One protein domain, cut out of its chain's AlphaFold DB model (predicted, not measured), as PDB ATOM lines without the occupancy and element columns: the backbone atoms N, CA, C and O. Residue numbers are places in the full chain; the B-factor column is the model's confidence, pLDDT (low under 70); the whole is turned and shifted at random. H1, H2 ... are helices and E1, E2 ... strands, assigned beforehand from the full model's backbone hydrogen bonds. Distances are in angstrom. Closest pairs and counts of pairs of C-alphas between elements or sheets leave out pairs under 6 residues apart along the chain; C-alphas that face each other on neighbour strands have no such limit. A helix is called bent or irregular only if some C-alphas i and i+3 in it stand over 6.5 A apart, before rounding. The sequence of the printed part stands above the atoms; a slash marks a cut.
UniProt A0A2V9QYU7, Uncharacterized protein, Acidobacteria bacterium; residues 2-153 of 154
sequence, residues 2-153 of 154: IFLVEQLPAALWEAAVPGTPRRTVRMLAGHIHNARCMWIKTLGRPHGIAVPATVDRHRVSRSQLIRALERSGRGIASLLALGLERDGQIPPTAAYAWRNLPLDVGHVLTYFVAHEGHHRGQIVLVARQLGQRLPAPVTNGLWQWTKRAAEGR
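This is residues 2 to 153 of the 154 residues of an uncharacterized protein of Acidobacteria bacterium (UniProt A0A2V9QYU7). Three long helices, H3, H4 and H5, make a bundle along the longest axis, in which H5 packs on H3 with its last half and on H4 with its first residues. The short H1, H2 and E1 gather near the end where H3 and H4 begin and H5 ends; H1 packs on the beginning of H4, while H6 and H7 lie off one side near H1 and touch no helix. Residues 48 to 61 fold back from the end of H3 to the beginning of H4. The printed part has 152 residues, with seven named helices and one named strand in the order H1, H2, E1, H3, H4, H5, H6, H7, and is mostly helix. It is compact, with a radius of gyration of the C-alphas of 16.2 A and spans of 48 by 34 by 26 A.

H5, residues 105 to 129, is the longest helix at 35.9 A, from C-alpha 105 at (-5.009, 52.530, 44.621) to C-alpha 129 at (3.086, 49.439, 9.766). H4 is residues 62 to 85, 34.4 A. H3 is residues 25 to 47, 33.2 A, with a kink of 42 degrees near residue 41; it is irregular, but only just, with C-alphas 43 and 46 6.8 A apart. H1 is residues 2 to 7, beginning at C-alpha 2 at (5.882, 39.517, 29.094), H2 residues 10 to 13, E1 residues 20 to 24, H6 residues 136 to 141 and H7 residues 145 to 151.

H5 touches H3 with residues 115 to 126 alone, at a shallow tilt of 12 degrees, opposite ways; the closest C-alphas, of Val 25 and Ile 123, are 6.2 A apart. H4 and H5 form a helical hairpin at 22 degrees, touching with residues 80 to 84 and 105 to 109 alone, the closest C-alphas being those of Gly 83 and Val 105, 5.8 A. H3 and H4 touch, running the same way at a shallow tilt of 33 degrees, only just short of steep; the closest C-alphas, of His 33 and Leu 69, are 5.5 A apart. H1 touches H4, opposite ways at 26 degrees, with the C-alphas of Ile 2 and Ile 66 closest at 5.6 A. H2 only just touches H3, with 3 pairs of C-alphas within 8 A, the closest those of Trp 13 and Arg 26, 5.3 A. E1 pairs with no named strand and meets H3 only through their link. H6 is close to H1 but not clearly touching, the C-alphas of Gln 7 and Val 138 being closest at 6.7 A. H7 is about perpendicular to H1 at 89 degrees and close but not clearly touching, with the C-alphas of Phe 3 and Arg 148 closest at 7.9 A; H7 and H5 are apart. In H1, H4, H5, H6 and H7 every O i to N i+4 pair is within hydrogen-bond range, in H3 14 of 19, and H2 is too short for such a pair.

The farthest C-alphas, of Asp 87 and Gly 131, are 48.5 A apart. The printed part has no cut. The links from H3 to H4 and from H4 to H5, 14 and 19 residues, are long. The mean pLDDT of the printed part is 96.3, and no printed residue is under 70.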
ATOM      1  N   ILE A   2       5.061  40.737  29.307       96.00
ATOM      2  CA  ILE A   2       5.882  39.517  29.094       96.00
ATOM      3  C   ILE A   2       5.425  38.690  27.882       96.00
ATOM      4  O   ILE A   2       6.181  38.594  26.922       96.00
ATOM      5  N   PHE A   3       4.158  38.257  27.861       97.25
ATOM      6  CA  PHE A   3       3.588  37.517  26.727       97.25
ATOM      7  C   PHE A   3       3.830  38.187  25.367       97.25
ATOM      8  O   PHE A   3       4.234  37.533  24.417       97.25
ATOM      9  N   LEU A   4       3.628  39.505  25.252       97.25
ATOM     10  CA  LEU A   4       3.855  40.195  23.979       97.25
ATOM     11  C   LEU A   4       5.326  40.105  23.559       97.25
ATOM     12  O   LEU A   4       5.600  39.805  22.406       97.25
ATOM     13  N   VAL A   5       6.260  40.339  24.486       97.19
ATOM     14  CA  VAL A   5       7.708  40.288  24.211       97.19
ATOM     15  C   VAL A   5       8.145  38.898  23.745       97.19
ATOM     16  O   VAL A   5       8.974  38.803  22.842       97.19
ATOM     17  N   GLU A   6       7.580  37.840  24.321       96.75
ATOM     18  CA  GLU A   6       7.844  36.451  23.919       96.75
ATOM     19  C   GLU A   6       7.360  36.161  22.500       96.75
ATOM     20  O   GLU A   6       8.048  35.491  21.734       96.75
ATOM     21  N   GLN A   7       6.194  36.697  22.138       96.69
ATOM     22  CA  GLN A   7       5.567  36.457  20.839       96.69
ATOM     23  C   GLN A   7       6.078  37.383  19.725       96.69
ATOM     24  O   GLN A   7       5.695  37.211  18.568       96.69
ATOM     25  N   LEU A   8       6.913  38.380  20.039       95.50
ATOM     26  CA  LEU A   8       7.449  39.284  19.025       95.50
ATOM     27  C   LEU A   8       8.428  38.545  18.091       95.50
ATOM     28  O   LEU A   8       9.421  37.985  18.573       95.50
ATOM     29  N   PRO A   9       8.226  38.622  16.761       94.00
ATOM     30  CA  PRO A   9       9.226  38.235  15.773       94.00
ATOM     31  C   PRO A   9      10.589  38.866  16.069       94.00
ATOM     32  O   PRO A   9      10.674  40.035  16.452       94.00
ATOM     33  N   ALA A  10      11.672  38.114  15.849       94.06
ATOM     34  CA  ALA A  10      13.028  38.605  16.101       94.06
ATOM     35  C   ALA A  10      13.332  39.893  15.314       94.06
ATOM     36  O   ALA A  10      13.884  40.835  15.878       94.06
ATOM     37  N   ALA A  11      12.879  39.959  14.056       94.81
ATOM     38  CA  ALA A  11      13.040  41.123  13.187       94.81
ATOM     39  C   ALA A  11      12.354  42.393  13.723       94.81
ATOM     40  O   ALA A  11      12.834  43.493  13.467       94.81
ATOM     41  N   LEU A  12      11.271  42.266  14.500       96.38
ATOM     42  CA  LEU A  12      10.603  43.428  15.091       96.38
ATOM     43  C   LEU A  12      11.332  43.981  16.306       96.38
ATOM     44  O   LEU A  12      11.157  45.150  16.616       96.38
ATOM     45  N   TRP A  13      12.137  43.179  17.004       97.00
ATOM     46  CA  TRP A  13      12.707  43.577  18.289       97.00
ATOM     47  C   TRP A  13      13.557  44.850  18.198       97.00
ATOM     48  O   TRP A  13      13.435  45.743  19.036       97.00
ATOM     49  N   GLU A  14      14.384  44.955  17.162       96.00
ATOM     50  CA  GLU A  14      15.252  46.115  16.918       96.00
ATOM     51  C   GLU A  14      14.688  47.075  15.866       96.00
ATOM     52  O   GLU A  14      15.297  48.106  15.589       96.00
ATOM     53  N   ALA A  15      13.507  46.784  15.314       97.00
ATOM     54  CA  ALA A  15      12.913  47.607  14.275       97.00
ATOM     55  C   ALA A  15      12.608  49.024  14.779       97.00
ATOM     56  O   ALA A  15      12.103  49.223  15.893       97.00
ATOM     57  N   ALA A  16      12.907  50.005  13.928       97.44
ATOM     58  CA  ALA A  16      12.624  51.407  14.176       97.44
ATOM     59  C   ALA A  16      11.115  51.685  14.130       97.44
ATOM     60  O   ALA A  16      10.372  51.099  13.344       97.44
ATOM     61  N   VAL A  17      10.666  52.615  14.968       97.06
ATOM     62  CA  VAL A  17       9.285  53.097  14.978       97.06
ATOM     63  C   VAL A  17       9.100  54.072  13.805       97.06
ATOM     64  O   VAL A  17       9.806  55.088  13.755       97.06
ATOM     65  N   PRO A  18       8.152  53.824  12.878       95.88
ATOM     66  CA  PRO A  18       7.850  54.756  11.794       95.88
ATOM     67  C   PRO A  18       7.561  56.173  12.312       95.88
ATOM     68  O   PRO A  18       6.899  56.355  13.333       95.88
ATOM     69  N   GLY A  19       8.113  57.190  11.645       94.50
ATOM     70  CA  GLY A  19       7.996  58.599  12.052       94.50
ATOM     71  C   GLY A  19       8.857  59.016  13.255       94.50
ATOM     72  O   GLY A  19       9.015  60.207  13.501       94.50
ATOM     73  N   THR A  20       9.467  58.077  13.992       93.12
ATOM     74  CA  THR A  20      10.408  58.375  15.092       93.12
ATOM     75  C   THR A  20      11.611  57.421  15.076       93.12
ATOM     76  O   THR A  20      11.819  56.664  16.022       93.12
ATOM     77  N   PRO A  21      12.465  57.469  14.036       83.31
ATOM     78  CA  PRO A  21      13.452  56.419  13.749       83.31
ATOM     79  C   PRO A  21      14.519  56.215  14.837       83.31
ATOM     80  O   PRO A  21      15.156  55.169  14.891       83.31
ATOM     81  N   ARG A  22      14.697  57.179  15.751       92.94
ATOM     82  CA  ARG A  22      15.570  57.038  16.933       92.94
ATOM     83  C   ARG A  22      14.983  56.140  18.033       92.94
ATOM     84  O   ARG A  22      15.656  55.892  19.030       92.94
ATOM     85  N   ARG A  23      13.725  55.707  17.909       95.19
ATOM     86  CA  ARG A  23      13.048  54.789  18.833       95.19
ATOM     87  C   ARG A  23      12.850  53.443  18.151       95.19
ATOM     88  O   ARG A  23      12.474  53.395  16.987       95.19
ATOM     89  N   THR A  24      13.040  52.361  18.898       97.94
ATOM     90  CA  THR A  24      12.792  50.987  18.435       97.94
ATOM     91  C   THR A  24      11.726  50.294  19.279       97.94
ATOM     92  O   THR A  24      11.398  50.748  20.381       97.94
ATOM     93  N   VAL A  25      11.207  49.158  18.805       97.88
ATOM     94  CA  VAL A  25      10.270  48.315  19.573       97.88
ATOM     95  C   VAL A  25      10.869  47.887  20.918       97.88
ATOM     96  O   VAL A  25      10.201  48.008  21.947       97.88
ATOM     97  N   ARG A  26      12.145  47.476  20.951       98.06
ATOM     98  CA  ARG A  26      12.891  47.210  22.195       98.06
ATOM     99  C   ARG A  26      12.836  48.394  23.150       98.06
ATOM    100  O   ARG A  26      12.613  48.201  24.344       98.06
ATOM    101  N   MET A  27      13.024  49.613  22.648       98.38
ATOM    102  CA  MET A  27      13.000  50.801  23.497       98.38
ATOM    103  C   MET A  27      11.612  51.067  24.085       98.38
ATOM    104  O   MET A  27      11.525  51.456  25.252       98.38
ATOM    105  N   LEU A  28      10.541  50.821  23.321       98.06
ATOM    106  CA  LEU A  28       9.162  50.898  23.820       98.06
ATOM    107  C   LEU A  28       8.905  49.842  24.904       98.06
ATOM    108  O   LEU A  28       8.397  50.166  25.976       98.06
ATOM    109  N   ALA A  29       9.317  48.595  24.670       98.19
ATOM    110  CA  ALA A  29       9.150  47.511  25.634       98.19
ATOM    111  C   ALA A  29       9.961  47.758  26.922       98.19
ATOM    112  O   ALA A  29       9.438  47.638  28.032       98.19
ATOM    113  N   GLY A  30      11.222  48.177  26.789       98.44
ATOM    114  CA  GLY A  30      12.094  48.522  27.913       98.44
ATOM    115  C   GLY A  30      11.626  49.754  28.691       98.44
ATOM    116  O   GLY A  30      11.842  49.842  29.899       98.44
ATOM    117  N   HIS A  31      10.941  50.697  28.035       98.50
ATOM    118  CA  HIS A  31      10.379  51.866  28.706       98.50
ATOM    119  C   HIS A  31       9.345  51.488  29.767       98.50
ATOM    120  O   HIS A  31       9.364  52.090  30.834       98.50
ATOM    121  N   ILE A  32       8.512  50.473  29.532       98.31
ATOM    122  CA  ILE A  32       7.524  50.019  30.522       98.31
ATOM    123  C   ILE A  32       8.204  49.580  31.815       98.31
ATOM    124  O   ILE A  32       7.829  50.028  32.897       98.31
ATOM    125  N   HIS A  33       9.242  48.747  31.715       98.62
ATOM    126  CA  HIS A  33      10.000  48.317  32.886       98.62
ATOM    127  C   HIS A  33      10.639  49.510  33.617       98.62
ATOM    128  O   HIS A  33      10.487  49.647  34.831       98.62
ATOM    129  N   ASN A  34      11.310  50.406  32.887       98.75
ATOM    130  CA  ASN A  34      11.970  51.561  33.497       98.75
ATOM    131  C   ASN A  34      10.964  52.555  34.109       98.75
ATOM    132  O   ASN A  34      11.262  53.153  35.141       98.75
ATOM    133  N   ALA A  35       9.769  52.700  33.526       98.31
ATOM    134  CA  ALA A  35       8.685  53.508  34.085       98.31
ATOM    135  C   ALA A  35       8.184  52.928  35.415       98.31
ATOM    136  O   ALA A  35       8.055  53.667  36.389       98.31
ATOM    137  N   ARG A  36       7.997  51.602  35.501       98.56
ATOM    138  CA  ARG A  36       7.686  50.929  36.773       98.56
ATOM    139  C   ARG A  36       8.780  51.165  37.814       98.56
ATOM    140  O   ARG A  36       8.470  51.534  38.938       98.56
ATOM    141  N   CYS A  37      10.055  51.019  37.444       98.69
ATOM    142  CA  CYS A  37      11.176  51.272  38.359       98.69
ATOM    143  C   CYS A  37      11.182  52.714  38.879       98.69
ATOM    144  O   CYS A  37      11.422  52.931  40.064       98.69
ATOM    145  N   MET A  38      10.887  53.692  38.016       97.88
ATOM    146  CA  MET A  38      10.752  55.093  38.415       97.88
ATOM    147  C   MET A  38       9.637  55.260  39.453       97.88
ATOM    148  O   MET A  38       9.894  55.807  40.520       97.88
ATOM    149  N   TRP A  39       8.439  54.728  39.205       97.88
ATOM    150  CA  TRP A  39       7.331  54.834  40.159       97.88
ATOM    151  C   TRP A  39       7.593  54.099  41.476       97.88
ATOM    152  O   TRP A  39       7.311  54.649  42.536       97.88
ATOM    153  N   ILE A  40       8.208  52.914  41.440       98.38
ATOM    154  CA  ILE A  40       8.621  52.186  42.652       98.38
ATOM    155  C   ILE A  40       9.669  52.997  43.424       98.38
ATOM    156  O   ILE A  40       9.591  53.109  44.643       98.38
ATOM    157  N   LYS A  41      10.629  53.626  42.739       98.12
ATOM    158  CA  LYS A  41      11.618  54.508  43.377       98.12
ATOM    159  C   LYS A  41      10.974  55.729  44.029       98.12
ATOM    160  O   LYS A  41      11.423  56.141  45.100       98.12
ATOM    161  N   THR A  42       9.988  56.317  43.360       97.00
ATOM    162  CA  THR A  42       9.303  57.536  43.794       97.00
ATOM    163  C   THR A  42       8.377  57.249  44.965       97.00
ATOM    164  O   THR A  42       8.494  57.905  45.993       97.00
ATOM    165  N   LEU A  43       7.492  56.263  44.837       97.12
ATOM    166  CA  LEU A  43       6.426  56.008  45.803       97.12
ATOM    167  C   LEU A  43       6.735  54.856  46.758       97.12
ATOM    168  O   LEU A  43       6.344  54.925  47.908       97.12
ATOM    169  N   GLY A  44       7.446  53.815  46.324       97.44
ATOM    170  CA  GLY A  44       7.657  52.606  47.129       97.44
ATOM    171  C   GLY A  44       8.915  52.616  48.000       97.44
ATOM    172  O   GLY A  44       8.879  52.156  49.137       97.44
ATOM    173  N   ARG A  45      10.036  53.146  47.495       97.69
ATOM    174  CA  ARG A  45      11.335  53.100  48.196       97.69
ATOM    175  C   ARG A  45      11.311  53.715  49.603       97.69
ATOM    176  O   ARG A  45      11.890  53.099  50.491       97.69
ATOM    177  N   PRO A  46      10.672  54.879  49.846       96.19
ATOM    178  CA  PRO A  46      10.581  55.439  51.200       96.19
ATOM    179  C   PRO A  46       9.819  54.549  52.191       96.19
ATOM    180  O   PRO A  46      10.006  54.691  53.392       96.19
ATOM    181  N   HIS A  47       9.022  53.606  51.684       96.12
ATOM    182  CA  HIS A  47       8.247  52.638  52.461       96.12
ATOM    183  C   HIS A  47       8.865  51.231  52.431       96.12
ATOM    184  O   HIS A  47       8.181  50.243  52.667       96.12
ATOM    185  N   GLY A  48      10.157  51.119  52.102       97.00
ATOM    186  CA  GLY A  48      10.899  49.855  52.152       97.00
ATOM    187  C   GLY A  48      10.722  48.933  50.940       97.00
ATOM    188  O   GLY A  48      11.270  47.833  50.931       97.00
ATOM    189  N   ILE A  49      10.014  49.356  49.886       98.19
ATOM    190  CA  ILE A  49       9.870  48.538  48.672       98.19
ATOM    191  C   ILE A  49      11.159  48.603  47.846       98.19
ATOM    192  O   ILE A  49      11.597  49.676  47.415       98.19
ATOM    193  N   ALA A  50      11.754  47.437  47.586       98.06
ATOM    194  CA  ALA A  50      12.974  47.322  46.796       98.06
ATOM    195  C   ALA A  50      12.771  47.831  45.357       98.06
ATOM    196  O   ALA A  50      11.853  47.415  44.649       98.06
ATOM    197  N   VAL A  51      13.668  48.710  44.904       98.44
ATOM    198  CA  VAL A  51      13.639  49.268  43.545       98.44
ATOM    199  C   VAL A  51      14.417  48.348  42.602       98.44
ATOM    200  O   VAL A  51      15.626  48.191  42.783       98.44
ATOM    201  N   PRO A  52      13.786  47.762  41.570       98.19
ATOM    202  CA  PRO A  52      14.516  46.991  40.573       98.19
ATOM    203  C   PRO A  52      15.480  47.880  39.778       98.19
ATOM    204  O   PRO A  52      15.183  49.042  39.495       98.19
ATOM    205  N   ALA A  53      16.616  47.319  39.362       98.31
ATOM    206  CA  ALA A  53      17.529  47.995  38.447       98.31
ATOM    207  C   ALA A  53      16.885  48.176  37.065       98.31
ATOM    208  O   ALA A  53      16.360  47.218  36.495       98.31
ATOM    209  N   THR A  54      16.973  49.392  36.526       98.69
ATOM    210  CA  THR A  54      16.543  49.714  35.160       98.69
ATOM    211  C   THR A  54      17.382  48.979  34.121       98.69
ATOM    212  O   THR A  54      18.547  48.671  34.360       98.69
ATOM    213  N   VAL A  55      16.830  48.789  32.924       98.62
ATOM    214  CA  VAL A  55      17.573  48.234  31.785       98.62
ATOM    215  C   VAL A  55      18.048  49.328  30.830       98.62
ATOM    216  O   VAL A  55      17.373  50.349  30.651       98.62
ATOM    217  N   ASP A  56      19.173  49.084  30.152       98.44
ATOM    218  CA  ASP A  56      19.550  49.860  28.971       98.44
ATOM    219  C   ASP A  56      18.622  49.493  27.808       98.44
ATOM    220  O   ASP A  56      18.717  48.428  27.195       98.44
ATOM    221  N   ARG A  57      17.714  50.410  27.485       97.19
ATOM    222  CA  ARG A  57      16.693  50.232  26.449       97.19
ATOM    223  C   ARG A  57      17.269  50.113  25.038       97.19
ATOM    224  O   ARG A  57      16.558  49.646  24.155       97.19
ATOM    225  N   HIS A  58      18.519  50.513  24.817       96.44
ATOM    226  CA  HIS A  58      19.187  50.355  23.528       96.44
ATOM    227  C   HIS A  58      19.736  48.935  23.353       96.44
ATOM    228  O   HIS A  58      19.746  48.399  22.244       96.44
ATOM    229  N   ARG A  59      20.137  48.278  24.447       97.31
ATOM    230  CA  ARG A  59      20.896  47.016  24.404       97.31
ATOM    231  C   ARG A  59      20.184  45.810  25.015       97.31
ATOM    232  O   ARG A  59      20.620  44.688  24.794       97.31
ATOM    233  N   VAL A  60      19.091  46.015  25.753       98.19
ATOM    234  CA  VAL A  60      18.401  44.935  26.472       98.19
ATOM    235  C   VAL A  60      17.906  43.833  25.529       98.19
ATOM    236  O   VAL A  60      17.194  44.080  24.551       98.19
ATOM    237  N   SER A  61      18.259  42.587  25.835       97.56
ATOM    238  CA  SER A  61      17.729  41.424  25.125       97.56
ATOM    239  C   SER A  61      16.296  41.106  25.568       97.56
ATOM    240  O   SER A  61      15.852  41.509  26.646       97.56
ATOM    241  N   ARG A  62      15.555  40.332  24.764       97.38
ATOM    242  CA  ARG A  62      14.190  39.896  25.121       97.38
ATOM    243  C   ARG A  62      14.159  39.154  26.461       97.38
ATOM    244  O   ARG A  62      13.365  39.498  27.331       97.38
ATOM    245  N   SER A  63      15.066  38.197  26.660       97.25
ATOM    246  CA  SER A  63      15.119  37.389  27.887       97.25
ATOM    247  C   SER A  63      15.525  38.209  29.116       97.25
ATOM    248  O   SER A  63      14.977  38.010  30.200       97.25
ATOM    249  N   GLN A  64      16.440  39.172  28.958       98.25
ATOM    250  CA  GLN A  64      16.775  40.120  30.023       98.25
ATOM    251  C   GLN A  64      15.569  40.987  30.394       98.25
ATOM    252  O   GLN A  64      15.302  41.167  31.585       98.25
ATOM    253  N   LEU A  65      14.825  41.488  29.399       98.50
ATOM    254  CA  LEU A  65      13.650  42.314  29.654       98.50
ATOM    255  C   LEU A  65      12.531  41.523  30.335       98.50
ATOM    256  O   LEU A  65      11.922  42.058  31.253       98.50
ATOM    257  N   ILE A  66      12.269  40.274  29.938       97.94
ATOM    258  CA  ILE A  66      11.238  39.428  30.567       97.94
ATOM    259  C   ILE A  66      11.500  39.295  32.073       97.94
ATOM    260  O   ILE A  66      10.657  39.693  32.877       97.94
ATOM    261  N   ARG A  67      12.720  38.901  32.462       97.94
ATOM    262  CA  ARG A  67      13.107  38.810  33.882       97.94
ATOM    263  C   ARG A  67      13.000  40.153  34.613       97.94
ATOM    264  O   ARG A  67      12.676  40.214  35.797       97.94
ATOM    265  N   ALA A  68      13.306  41.255  33.931       98.38
ATOM    266  CA  ALA A  68      13.173  42.594  34.500       98.38
ATOM    267  C   ALA A  68      11.696  42.991  34.702       98.38
ATOM    268  O   ALA A  68      11.329  43.542  35.745       98.38
ATOM    269  N   LEU A  69      10.831  42.658  33.742       97.94
ATOM    270  CA  LEU A  69       9.391  42.881  33.813       97.94
ATOM    271  C   LEU A  69       8.762  42.109  34.971       97.94
ATOM    272  O   LEU A  69       7.968  42.711  35.688       97.94
ATOM    273  N   GLU A  70       9.159  40.859  35.213       96.75
ATOM    274  CA  GLU A  70       8.722  40.072  36.378       96.75
ATOM    275  C   GLU A  70       9.075  40.768  37.696       96.75
ATOM    276  O   GLU A  70       8.204  41.004  38.534       96.75
ATOM    277  N   ARG A  71      10.344  41.175  37.864       97.81
ATOM    278  CA  ARG A  71      10.805  41.884  39.071       97.81
ATOM    279  C   ARG A  71      10.032  43.177  39.302       97.81
ATOM    280  O   ARG A  71       9.547  43.424  40.401       97.81
ATOM    281  N   SER A  72       9.896  43.997  38.261       98.44
ATOM    282  CA  SER A  72       9.123  45.240  38.365       98.44
ATOM    283  C   SER A  72       7.627  45.007  38.548       98.44
ATOM    284  O   SER A  72       6.984  45.812  39.206       98.44
ATOM    285  N   GLY A  73       7.073  43.913  38.020       97.06
ATOM    286  CA  GLY A  73       5.685  43.518  38.250       97.06
ATOM    287  C   GLY A  73       5.424  43.231  39.725       97.06
ATOM    288  O   GLY A  73       4.481  43.782  40.283       97.06
ATOM    289  N   ARG A  74       6.315  42.473  40.380       97.06
ATOM    290  CA  ARG A  74       6.258  42.259  41.837       97.06
ATOM    291  C   ARG A  74       6.357  43.569  42.617       97.06
ATOM    292  O   ARG A  74       5.561  43.788  43.514       97.06
ATOM    293  N   GLY A  75       7.264  44.468  42.231       98.12
ATOM    294  CA  GLY A  75       7.387  45.777  42.882       98.12
ATOM    295  C   GLY A  75       6.134  46.655  42.754       98.12
ATOM    296  O   GLY A  75       5.759  47.317  43.717       98.12
ATOM    297  N   ILE A  76       5.448  46.634  41.603       98.31
ATOM    298  CA  ILE A  76       4.151  47.316  41.447       98.31
ATOM    299  C   ILE A  76       3.067  46.641  42.289       98.31
ATOM    300  O   ILE A  76       2.294  47.344  42.930       98.31
ATOM    301  N   ALA A  77       3.028  45.307  42.347       97.69
ATOM    302  CA  ALA A  77       2.090  44.595  43.213       97.69
ATOM    303  C   ALA A  77       2.292  44.962  44.693       97.69
ATOM    304  O   ALA A  77       1.321  45.286  45.367       97.69
ATOM    305  N   SER A  78       3.540  45.014  45.172       98.38
ATOM    306  CA  SER A  78       3.864  45.478  46.528       98.38
ATOM    307  C   SER A  78       3.448  46.930  46.767       98.38
ATOM    308  O   SER A  78       2.971  47.255  47.846       98.38
ATOM    309  N   LEU A  79       3.598  47.808  45.771       98.38
ATOM    310  CA  LEU A  79       3.176  49.206  45.883       98.38
ATOM    311  C   LEU A  79       1.650  49.339  45.999       98.38
ATOM    312  O   LEU A  79       1.163  50.144  46.787       98.38
ATOM    313  N   LEU A  80       0.898  48.547  45.233       98.50
ATOM    314  CA  LEU A  80      -0.562  48.515  45.326       98.50
ATOM    315  C   LEU A  80      -1.021  47.905  46.658       98.50
ATOM    316  O   LEU A  80      -1.926  48.450  47.281       98.50
ATOM    317  N   ALA A  81      -0.373  46.829  47.117       98.50
ATOM    318  CA  ALA A  81      -0.642  46.215  48.419       98.50
ATOM    319  C   ALA A  81      -0.404  47.201  49.571       98.50
ATOM    320  O   ALA A  81      -1.280  47.360  50.414       98.50
ATOM    321  N   LEU A  82       0.705  47.951  49.535       98.31
ATOM    322  CA  LEU A  82       0.962  49.037  50.482       98.31
ATOM    323  C   LEU A  82      -0.196  50.041  50.510       98.31
ATOM    324  O   LEU A  82      -0.617  50.448  51.583       98.31
ATOM    325  N   GLY A  83      -0.710  50.455  49.350       98.00
ATOM    326  CA  GLY A  83      -1.854  51.364  49.306       98.00
ATOM    327  C   GLY A  83      -3.111  50.754  49.932       98.00
ATOM    328  O   GLY A  83      -3.804  51.426  50.685       98.00
ATOM    329  N   LEU A  84      -3.388  49.473  49.673       98.38
ATOM    330  CA  LEU A  84      -4.532  48.767  50.264       98.38
ATOM    331  C   LEU A  84      -4.422  48.658  51.791       98.38
ATOM    332  O   LEU A  84      -5.414  48.857  52.480       98.38
ATOM    333  N   GLU A  85      -3.223  48.409  52.318       98.06
ATOM    334  CA  GLU A  85      -2.932  48.376  53.763       98.06
ATOM    335  C   GLU A  85      -3.024  49.758  54.434       98.06
ATOM    336  O   GLU A  85      -3.053  49.858  55.659       98.06
ATOM    337  N   ARG A  86      -3.041  50.834  53.643       97.00
ATOM    338  CA  ARG A  86      -3.071  52.232  54.089       97.00
ATOM    339  C   ARG A  86      -4.376  52.902  53.667       97.00
ATOM    340  O   ARG A  86      -4.370  53.960  53.041       97.00
ATOM    341  N   ASP A  87      -5.490  52.240  53.971       96.94
ATOM    342  CA  ASP A  87      -6.854  52.724  53.714       96.94
ATOM    343  C   ASP A  87      -7.115  53.074  52.237       96.94
ATOM    344  O   ASP A  87      -7.836  54.013  51.895       96.94
ATOM    345  N   GLY A  88      -6.496  52.314  51.329       97.81
ATOM    346  CA  GLY A  88      -6.609  52.513  49.887       97.81
ATOM    347  C   GLY A  88      -5.753  53.654  49.328       97.81
ATOM    348  O   GLY A  88      -5.942  54.011  48.164       97.81
ATOM    349  N   GLN A  89      -4.815  54.213  50.099       98.06
ATOM    350  CA  GLN A  89      -3.961  55.338  49.708       98.06
ATOM    351  C   GLN A  89      -2.476  54.985  49.778       98.06
ATOM    352  O   GLN A  89      -1.951  54.595  50.815       98.06
ATOM    353  N   ILE A  90      -1.741  55.208  48.690       97.62
ATOM    354  CA  ILE A  90      -0.278  55.134  48.726       97.62
ATOM    355  C   ILE A  90       0.246  56.420  49.385       97.62
ATOM    356  O   ILE A  90      -0.005  57.508  48.858       97.62
ATOM    357  N   PRO A  91       1.003  56.349  50.499       95.25
ATOM    358  CA  PRO A  91       1.424  57.561  51.184       95.25
ATOM    359  C   PRO A  91       2.371  58.387  50.298       95.25
ATOM    360  O   PRO A  91       3.343  57.835  49.760       95.25
ATOM    361  N   PRO A  92       2.127  59.704  50.146       93.25
ATOM    362  CA  PRO A  92       2.952  60.557  49.307       93.25
ATOM    363  C   PRO A  92       4.381  60.622  49.839       93.25
ATOM    364  O   PRO A  92       4.644  60.494  51.033       93.25
ATOM    365  N   THR A  93       5.320  60.872  48.935       92.56
ATOM    366  CA  THR A  93       6.740  60.978  49.269       92.56
ATOM    367  C   THR A  93       7.280  62.323  48.802       92.56
ATOM    368  O   THR A  93       6.763  62.919  47.857       92.56
ATOM    369  N   ALA A  94       8.371  62.794  49.409       90.56
ATOM    370  CA  ALA A  94       9.045  64.015  48.957       90.56
ATOM    371  C   ALA A  94       9.533  63.923  47.494       90.56
ATOM    372  O   ALA A  94       9.638  64.935  46.808       90.56
ATOM    373  N   ALA A  95       9.791  62.707  46.995       91.19
ATOM    374  CA  ALA A  95      10.172  62.474  45.602       91.19
ATOM    375  C   ALA A  95       8.998  62.654  44.621       91.19
ATOM    376  O   ALA A  95       9.219  62.821  43.421       91.19
ATOM    377  N   TYR A  96       7.754  62.624  45.105       91.81
ATOM    378  CA  TYR A  96       6.561  62.785  44.288       91.81
ATOM    379  C   TYR A  96       6.228  64.267  44.036       91.81
ATOM    380  O   TYR A  96       5.234  64.814  44.512       91.81
ATOM    381  N   ALA A  97       7.087  64.934  43.263       86.19
ATOM    382  CA  ALA A  97       6.951  66.358  42.954       86.19
ATOM    383  C   ALA A  97       5.897  66.663  41.869       86.19
ATOM    384  O   ALA A  97       5.319  67.742  41.869       86.19
ATOM    385  N   TRP A  98       5.627  65.718  40.959       77.56
ATOM    386  CA  TRP A  98       4.760  65.939  39.790       77.56
ATOM    387  C   TRP A  98       3.256  66.000  40.121       77.56
ATOM    388  O   TRP A  98       2.509  66.546  39.321       77.56
ATOM    389  N   ARG A  99       2.820  65.473  41.282       84.94
ATOM    390  CA  ARG A  99       1.490  65.617  41.939       84.94
ATOM    391  C   ARG A  99       0.209  65.515  41.081       84.94
ATOM    392  O   ARG A  99      -0.870  65.792  41.585       84.94
ATOM    393  N   ASN A 100       0.300  65.075  39.830       91.62
ATOM    394  CA  ASN A 100      -0.818  65.019  38.883       91.62
ATOM    395  C   ASN A 100      -1.546  63.659  38.861       91.62
ATOM    396  O   ASN A 100      -2.635  63.543  38.315       91.62
ATOM    397  N   LEU A 101      -0.951  62.618  39.445       94.06
ATOM    398  CA  LEU A 101      -1.583  61.322  39.698       94.06
ATOM    399  C   LEU A 101      -2.129  61.276  41.144       94.06
ATOM    400  O   LEU A 101      -1.327  61.314  42.086       94.06
ATOM    401  N   PRO A 102      -3.452  61.183  41.352       96.31
ATOM    402  CA  PRO A 102      -4.004  60.817  42.653       96.31
ATOM    403  C   PRO A 102      -3.419  59.485  43.134       96.31
ATOM    404  O   PRO A 102      -3.190  58.577  42.333       96.31
ATOM    405  N   LEU A 103      -3.119  59.393  44.431       96.94
ATOM    406  CA  LEU A 103      -2.396  58.254  45.006       96.94
ATOM    407  C   LEU A 103      -3.307  57.187  45.620       96.94
ATOM    408  O   LEU A 103      -2.800  56.242  46.229       96.94
ATOM    409  N   ASP A 104      -4.622  57.279  45.422       97.69
ATOM    410  CA  ASP A 104      -5.491  56.155  45.734       97.69
ATOM    411  C   ASP A 104      -5.181  54.978  44.805       97.69
ATOM    412  O   ASP A 104      -4.814  55.135  43.634       97.69
ATOM    413  N   VAL A 105      -5.342  53.769  45.335       98.25
ATOM    414  CA  VAL A 105      -5.009  52.530  44.621       98.25
ATOM    415  C   VAL A 105      -5.753  52.425  43.286       98.25
ATOM    416  O   VAL A 105      -5.187  51.909  42.321       98.25
ATOM    417  N   GLY A 106      -6.982  52.947  43.196       98.12
ATOM    418  CA  GLY A 106      -7.788  52.943  41.976       98.12
ATOM    419  C   GLY A 106      -7.132  53.728  40.838       98.12
ATOM    420  O   GLY A 106      -6.927  53.182  39.746       98.12
ATOM    421  N   HIS A 107      -6.741  54.978  41.088       98.19
ATOM    422  CA  HIS A 107      -6.050  55.805  40.095       98.19
ATOM    423  C   HIS A 107      -4.665  55.259  39.753       98.19
ATOM    424  O   HIS A 107      -4.309  55.206  38.572       98.19
ATOM    425  N   VAL A 108      -3.895  54.796  40.743       97.88
ATOM    426  CA  VAL A 108      -2.556  54.245  40.489       97.88
ATOM    427  C   VAL A 108      -2.626  52.965  39.651       97.88
ATOM    428  O   VAL A 108      -1.893  52.839  38.665       97.88
ATOM    429  N   LEU A 109      -3.538  52.040  39.965       98.19
ATOM    430  CA  LEU A 109      -3.775  50.845  39.149       98.19
ATOM    431  C   LEU A 109      -4.190  51.226  37.723       98.19
ATOM    432  O   LEU A 109      -3.625  50.714  36.752       98.19
ATOM    433  N   THR A 110      -5.140  52.154  37.595       98.19
ATOM    434  CA  THR A 110      -5.648  52.620  36.297       98.19
ATOM    435  C   THR A 110      -4.540  53.249  35.458       98.19
ATOM    436  O   THR A 110      -4.432  52.948  34.267       98.19
ATOM    437  N   TYR A 111      -3.656  54.046  36.067       97.38
ATOM    438  CA  TYR A 111      -2.490  54.614  35.396       97.38
ATOM    439  C   TYR A 111      -1.596  53.522  34.797       97.38
ATOM    440  O   TYR A 111      -1.242  53.608  33.620       97.38
ATOM    441  N   PHE A 112      -1.257  52.471  35.553       97.31
ATOM    442  CA  PHE A 112      -0.408  51.392  35.035       97.31
ATOM    443  C   PHE A 112      -1.098  50.578  33.940       97.31
ATOM    444  O   PHE A 112      -0.468  50.249  32.931       97.31
ATOM    445  N   VAL A 113      -2.396  50.295  34.084       96.81
ATOM    446  CA  VAL A 113      -3.181  49.618  33.041       96.81
ATOM    447  C   VAL A 113      -3.197  50.445  31.751       96.81
ATOM    448  O   VAL A 113      -2.928  49.898  30.675       96.81
ATOM    449  N   ALA A 114      -3.451  51.753  31.851       98.00
ATOM    450  CA  ALA A 114      -3.498  52.671  30.717       98.00
ATOM    451  C   ALA A 114      -2.120  52.861  30.065       98.00
ATOM    452  O   ALA A 114      -1.994  52.722  28.848       98.00
ATOM    453  N   HIS A 115      -1.072  53.108  30.857       97.94
ATOM    454  CA  HIS A 115       0.307  53.279  30.379       97.94
ATOM    455  C   HIS A 115       0.801  52.040  29.627       97.94
ATOM    456  O   HIS A 115       1.316  52.131  28.508       97.94
ATOM    457  N   GLU A 116       0.576  50.852  30.187       96.69
ATOM    458  CA  GLU A 116       0.973  49.610  29.530       96.69
ATOM    459  C   GLU A 116       0.079  49.264  28.342       96.69
ATOM    460  O   GLU A 116       0.555  48.683  27.367       96.69
ATOM    461  N   GLY A 117      -1.214  49.590  28.393       97.69
ATOM    462  CA  GLY A 117      -2.118  49.502  27.243       97.69
ATOM    463  C   GLY A 117      -1.633  50.360  26.074       97.69
ATOM    464  O   GLY A 117      -1.489  49.850  24.963       97.69
ATOM    465  N   HIS A 118      -1.283  51.616  26.348       98.12
ATOM    466  CA  HIS A 118      -0.769  52.574  25.375       98.12
ATOM    467  C   HIS A 118       0.472  52.042  24.643       98.12
ATOM    468  O   HIS A 118       0.483  51.959  23.412       98.12
ATOM    469  N   HIS A 119       1.495  51.597  25.376       98.00
ATOM    470  CA  HIS A 119       2.724  51.095  24.752       98.00
ATOM    471  C   HIS A 119       2.565  49.712  24.102       98.00
ATOM    472  O   HIS A 119       3.186  49.456  23.070       98.00
ATOM    473  N   ARG A 120       1.707  48.825  24.634       97.81
ATOM    474  CA  ARG A 120       1.336  47.579  23.930       97.81
ATOM    475  C   ARG A 120       0.678  47.891  22.587       97.81
ATOM    476  O   ARG A 120       1.059  47.296  21.583       97.81
ATOM    477  N   GLY A 121      -0.258  48.840  22.562       97.88
ATOM    478  CA  GLY A 121      -0.927  49.291  21.343       97.88
ATOM    479  C   GLY A 121       0.053  49.850  20.313       97.88
ATOM    480  O   GLY A 121      -0.011  49.467  19.147       97.88
ATOM    481  N   GLN A 122       1.020  50.668  20.743       97.56
ATOM    482  CA  GLN A 122       2.090  51.159  19.868       97.56
ATOM    483  C   GLN A 122       2.887  50.019  19.233       97.56
ATOM    484  O   GLN A 122       3.094  50.029  18.026       97.56
ATOM    485  N   ILE A 123       3.300  49.015  20.010       98.12
ATOM    486  CA  ILE A 123       4.065  47.873  19.485       98.12
ATOM    487  C   ILE A 123       3.246  47.092  18.445       98.12
ATOM    488  O   ILE A 123       3.763  46.758  17.380       98.12
ATOM    489  N   VAL A 124       1.964  46.838  18.723       98.31
ATOM    490  CA  VAL A 124       1.057  46.160  17.780       98.31
ATOM    491  C   VAL A 124       0.880  46.978  16.494       98.31
ATOM    492  O   VAL A 124       0.886  46.414  15.399       98.31
ATOM    493  N   LEU A 125       0.751  48.303  16.608       97.81
ATOM    494  CA  LEU A 125       0.621  49.196  15.459       97.81
ATOM    495  C   LEU A 125       1.906  49.240  14.622       97.81
ATOM    496  O   LEU A 125       1.831  49.105  13.404       97.81
ATOM    497  N   VAL A 126       3.072  49.355  15.263       97.75
ATOM    498  CA  VAL A 126       4.383  49.347  14.592       97.75
ATOM    499  C   VAL A 126       4.583  48.046  13.822       97.75
ATOM    500  O   VAL A 126       4.953  48.083  12.651       97.75
ATOM    501  N   ALA A 127       4.256  46.902  14.430       97.81
ATOM    502  CA  ALA A 127       4.301  45.607  13.757       97.81
ATOM    503  C   ALA A 127       3.478  45.614  12.458       97.81
ATOM    504  O   ALA A 127       3.942  45.165  11.412       97.81
ATOM    505  N   ARG A 128       2.275  46.202  12.496       97.19
ATOM    506  CA  ARG A 128       1.408  46.339  11.320       97.19
ATOM    507  C   ARG A 128       1.980  47.289  10.266       97.19
ATOM    508  O   ARG A 128       1.936  46.955   9.088       97.19
ATOM    509  N   GLN A 129       2.506  48.442  10.675       97.12
ATOM    510  CA  GLN A 129       3.086  49.439   9.766       97.12
ATOM    511  C   GLN A 129       4.330  48.921   9.038       97.12
ATOM    512  O   GLN A 129       4.589  49.324   7.912       97.12
ATOM    513  N   LEU A 130       5.073  48.005   9.659       96.50
ATOM    514  CA  LEU A 130       6.254  47.369   9.074       96.50
ATOM    515  C   LEU A 130       5.922  46.114   8.247       96.50
ATOM    516  O   LEU A 130       6.819  45.343   7.919       96.50
ATOM    517  N   GLY A 131       4.641  45.856   7.958       96.06
ATOM    518  CA  GLY A 131       4.205  44.671   7.208       96.06
ATOM    519  C   GLY A 131       4.319  43.348   7.978       96.06
ATOM    520  O   GLY A 131       4.005  42.296   7.435       96.06
ATOM    521  N   GLN A 132       4.705  43.378   9.257       95.75
ATOM    522  CA  GLN A 132       4.858  42.203  10.122       95.75
ATOM    523  C   GLN A 132       3.683  42.079  11.094       95.75
ATOM    524  O   GLN A 132       3.846  42.064  12.315       95.75
ATOM    525  N   ARG A 133       2.460  42.035  10.552       95.94
ATOM    526  CA  ARG A 133       1.240  41.943  11.363       95.94
ATOM    527  C   ARG A 133       1.323  40.744  12.315       95.94
ATOM    528  O   ARG A 133       1.521  39.613  11.881       95.94
ATOM    529  N   LEU A 134       1.108  40.994  13.608       97.56
ATOM    530  CA  LEU A 134       1.086  39.926  14.607       97.56
ATOM    531  C   LEU A 134      -0.105  38.975  14.364       97.56
ATOM    532  O   LEU A 134      -1.204  39.457  14.060       97.56
ATOM    533  N   PRO A 135       0.077  37.649  14.523       97.44
ATOM    534  CA  PRO A 135      -1.001  36.675  14.369       97.44
ATOM    535  C   PRO A 135      -2.174  36.929  15.325       97.44
ATOM    536  O   PRO A 135      -1.977  37.387  16.453       97.44
ATOM    537  N   ALA A 136      -3.391  36.556  14.916       97.00
ATOM    538  CA  ALA A 136      -4.595  36.720  15.738       97.00
ATOM    539  C   ALA A 136      -4.487  36.086  17.145       97.00
ATOM    540  O   ALA A 136      -4.896  36.739  18.107       97.00
ATOM    541  N   PRO A 137      -3.877  34.893  17.328       97.56
ATOM    542  CA  PRO A 137      -3.640  34.344  18.667       97.56
ATOM    543  C   PRO A 137      -2.794  35.254  19.571       97.56
ATOM    544  O   PRO A 137      -3.031  35.309  20.777       97.56
ATOM    545  N   VAL A 138      -1.850  36.014  19.003       97.44
ATOM    546  CA  VAL A 138      -1.023  36.969  19.752       97.44
ATOM    547  C   VAL A 138      -1.844  38.197  20.127       97.44
ATOM    548  O   VAL A 138      -1.888  38.568  21.297       97.44
ATOM    549  N   THR A 139      -2.545  38.815  19.171       97.19
ATOM    550  CA  THR A 139      -3.333  40.029  19.451       97.19
ATOM    551  C   THR A 139      -4.506  39.758  20.390       97.19
ATOM    552  O   THR A 139      -4.748  40.551  21.296       97.19
ATOM    553  N   ASN A 140      -5.187  38.619  20.241       97.12
ATOM    554  CA  ASN A 140      -6.263  38.202  21.141       97.12
ATOM    555  C   ASN A 140      -5.709  37.785  22.510       97.12
ATOM    556  O   ASN A 140      -6.318  38.074  23.537       97.12
ATOM    557  N   GLY A 141      -4.523  37.167  22.545       96.94
ATOM    558  CA  GLY A 141      -3.846  36.768  23.780       96.94
ATOM    559  C   GLY A 141      -3.534  37.934  24.725       96.94
ATOM    560  O   GLY A 141      -3.504  37.740  25.939       96.94
ATOM    561  N   LEU A 142      -3.388  39.161  24.205       96.31
ATOM    562  CA  LEU A 142      -3.217  40.372  25.022       96.31
ATOM    563  C   LEU A 142      -4.418  40.674  25.931       96.31
ATOM    564  O   LEU A 142      -4.236  41.345  26.948       96.31
ATOM    565  N   TRP A 143      -5.602  40.178  25.570       96.31
ATOM    566  CA  TRP A 143      -6.868  40.373  26.281       96.31
ATOM    567  C   TRP A 143      -7.259  39.176  27.156       96.31
ATOM    568  O   TRP A 143      -8.296  39.197  27.809       96.31
ATOM    569  N   GLN A 144      -6.442  38.121  27.198       96.19
ATOM    570  CA  GLN A 144      -6.737  36.895  27.944       96.19
ATOM    571  C   GLN A 144      -6.344  37.016  29.424       96.19
ATOM    572  O   GLN A 144      -5.471  36.287  29.900       96.19
ATOM    573  N   TRP A 145      -6.967  37.950  30.151       94.06
ATOM    574  CA  TRP A 145      -6.611  38.323  31.530       94.06
ATOM    575  C   TRP A 145      -6.526  37.128  32.487       94.06
ATOM    576  O   TRP A 145      -5.499  36.960  33.139       94.06
ATOM    577  N   THR A 146      -7.539  36.253  32.512       96.00
ATOM    578  CA  THR A 146      -7.558  35.057  33.377       96.00
ATOM    579  C   THR A 146      -6.364  34.142  33.113       96.00
ATOM    580  O   THR A 146      -5.691  33.704  34.046       96.00
ATOM    581  N   LYS A 147      -6.042  33.906  31.834       95.69
ATOM    582  CA  LYS A 147      -4.896  33.080  31.437       95.69
ATOM    583  C   LYS A 147      -3.569  33.747  31.806       95.69
ATOM    584  O   LYS A 147      -2.718  33.096  32.399       95.69
ATOM    585  N   ARG A 148      -3.405  35.045  31.510       94.19
ATOM    586  CA  ARG A 148      -2.184  35.798  31.855       94.19
ATOM    587  C   ARG A 148      -1.948  35.837  33.368       94.19
ATOM    588  O   ARG A 148      -0.808  35.773  33.812       94.19
ATOM    589  N   ALA A 149      -3.019  35.936  34.154       91.94
ATOM    590  CA  ALA A 149      -2.943  35.911  35.608       91.94
ATOM    591  C   ALA A 149      -2.508  34.538  36.141       91.94
ATOM    592  O   ALA A 149      -1.734  34.486  37.090       91.94
ATOM    593  N   ALA A 150      -2.976  33.438  35.540       92.88
ATOM    594  CA  ALA A 150      -2.536  32.091  35.904       92.88
ATOM    595  C   ALA A 150      -1.051  31.859  35.588       92.88
ATOM    596  O   ALA A 150      -0.327  31.362  36.441       92.88
ATOM    597  N   GLU A 151      -0.590  32.287  34.410       89.19
ATOM    598  CA  GLU A 151       0.821  32.190  34.000       89.19
ATOM    599  C   GLU A 151       1.759  32.968  34.934       89.19
ATOM    600  O   GLU A 151       2.863  32.520  35.194       89.19
ATOM    601  N   GLY A 152       1.326  34.114  35.470       80.81
ATOM    602  CA  GLY A 152       2.132  34.906  36.408       80.81
ATOM    603  C   GLY A 152       2.205  34.352  37.837       80.81
ATOM    604  O   GLY A 152       2.923  34.925  38.654       80.81
ATOM    605  N   ARG A 153       1.433  33.302  38.154       79.19
ATOM    606  CA  ARG A 153       1.479  32.589  39.443       79.19
ATOM    607  C   ARG A 153       2.326  31.313  39.395       79.19
ATOM    608  O   ARG A 153       2.621  30.786  40.464       79.19
TER     609      ARG A 153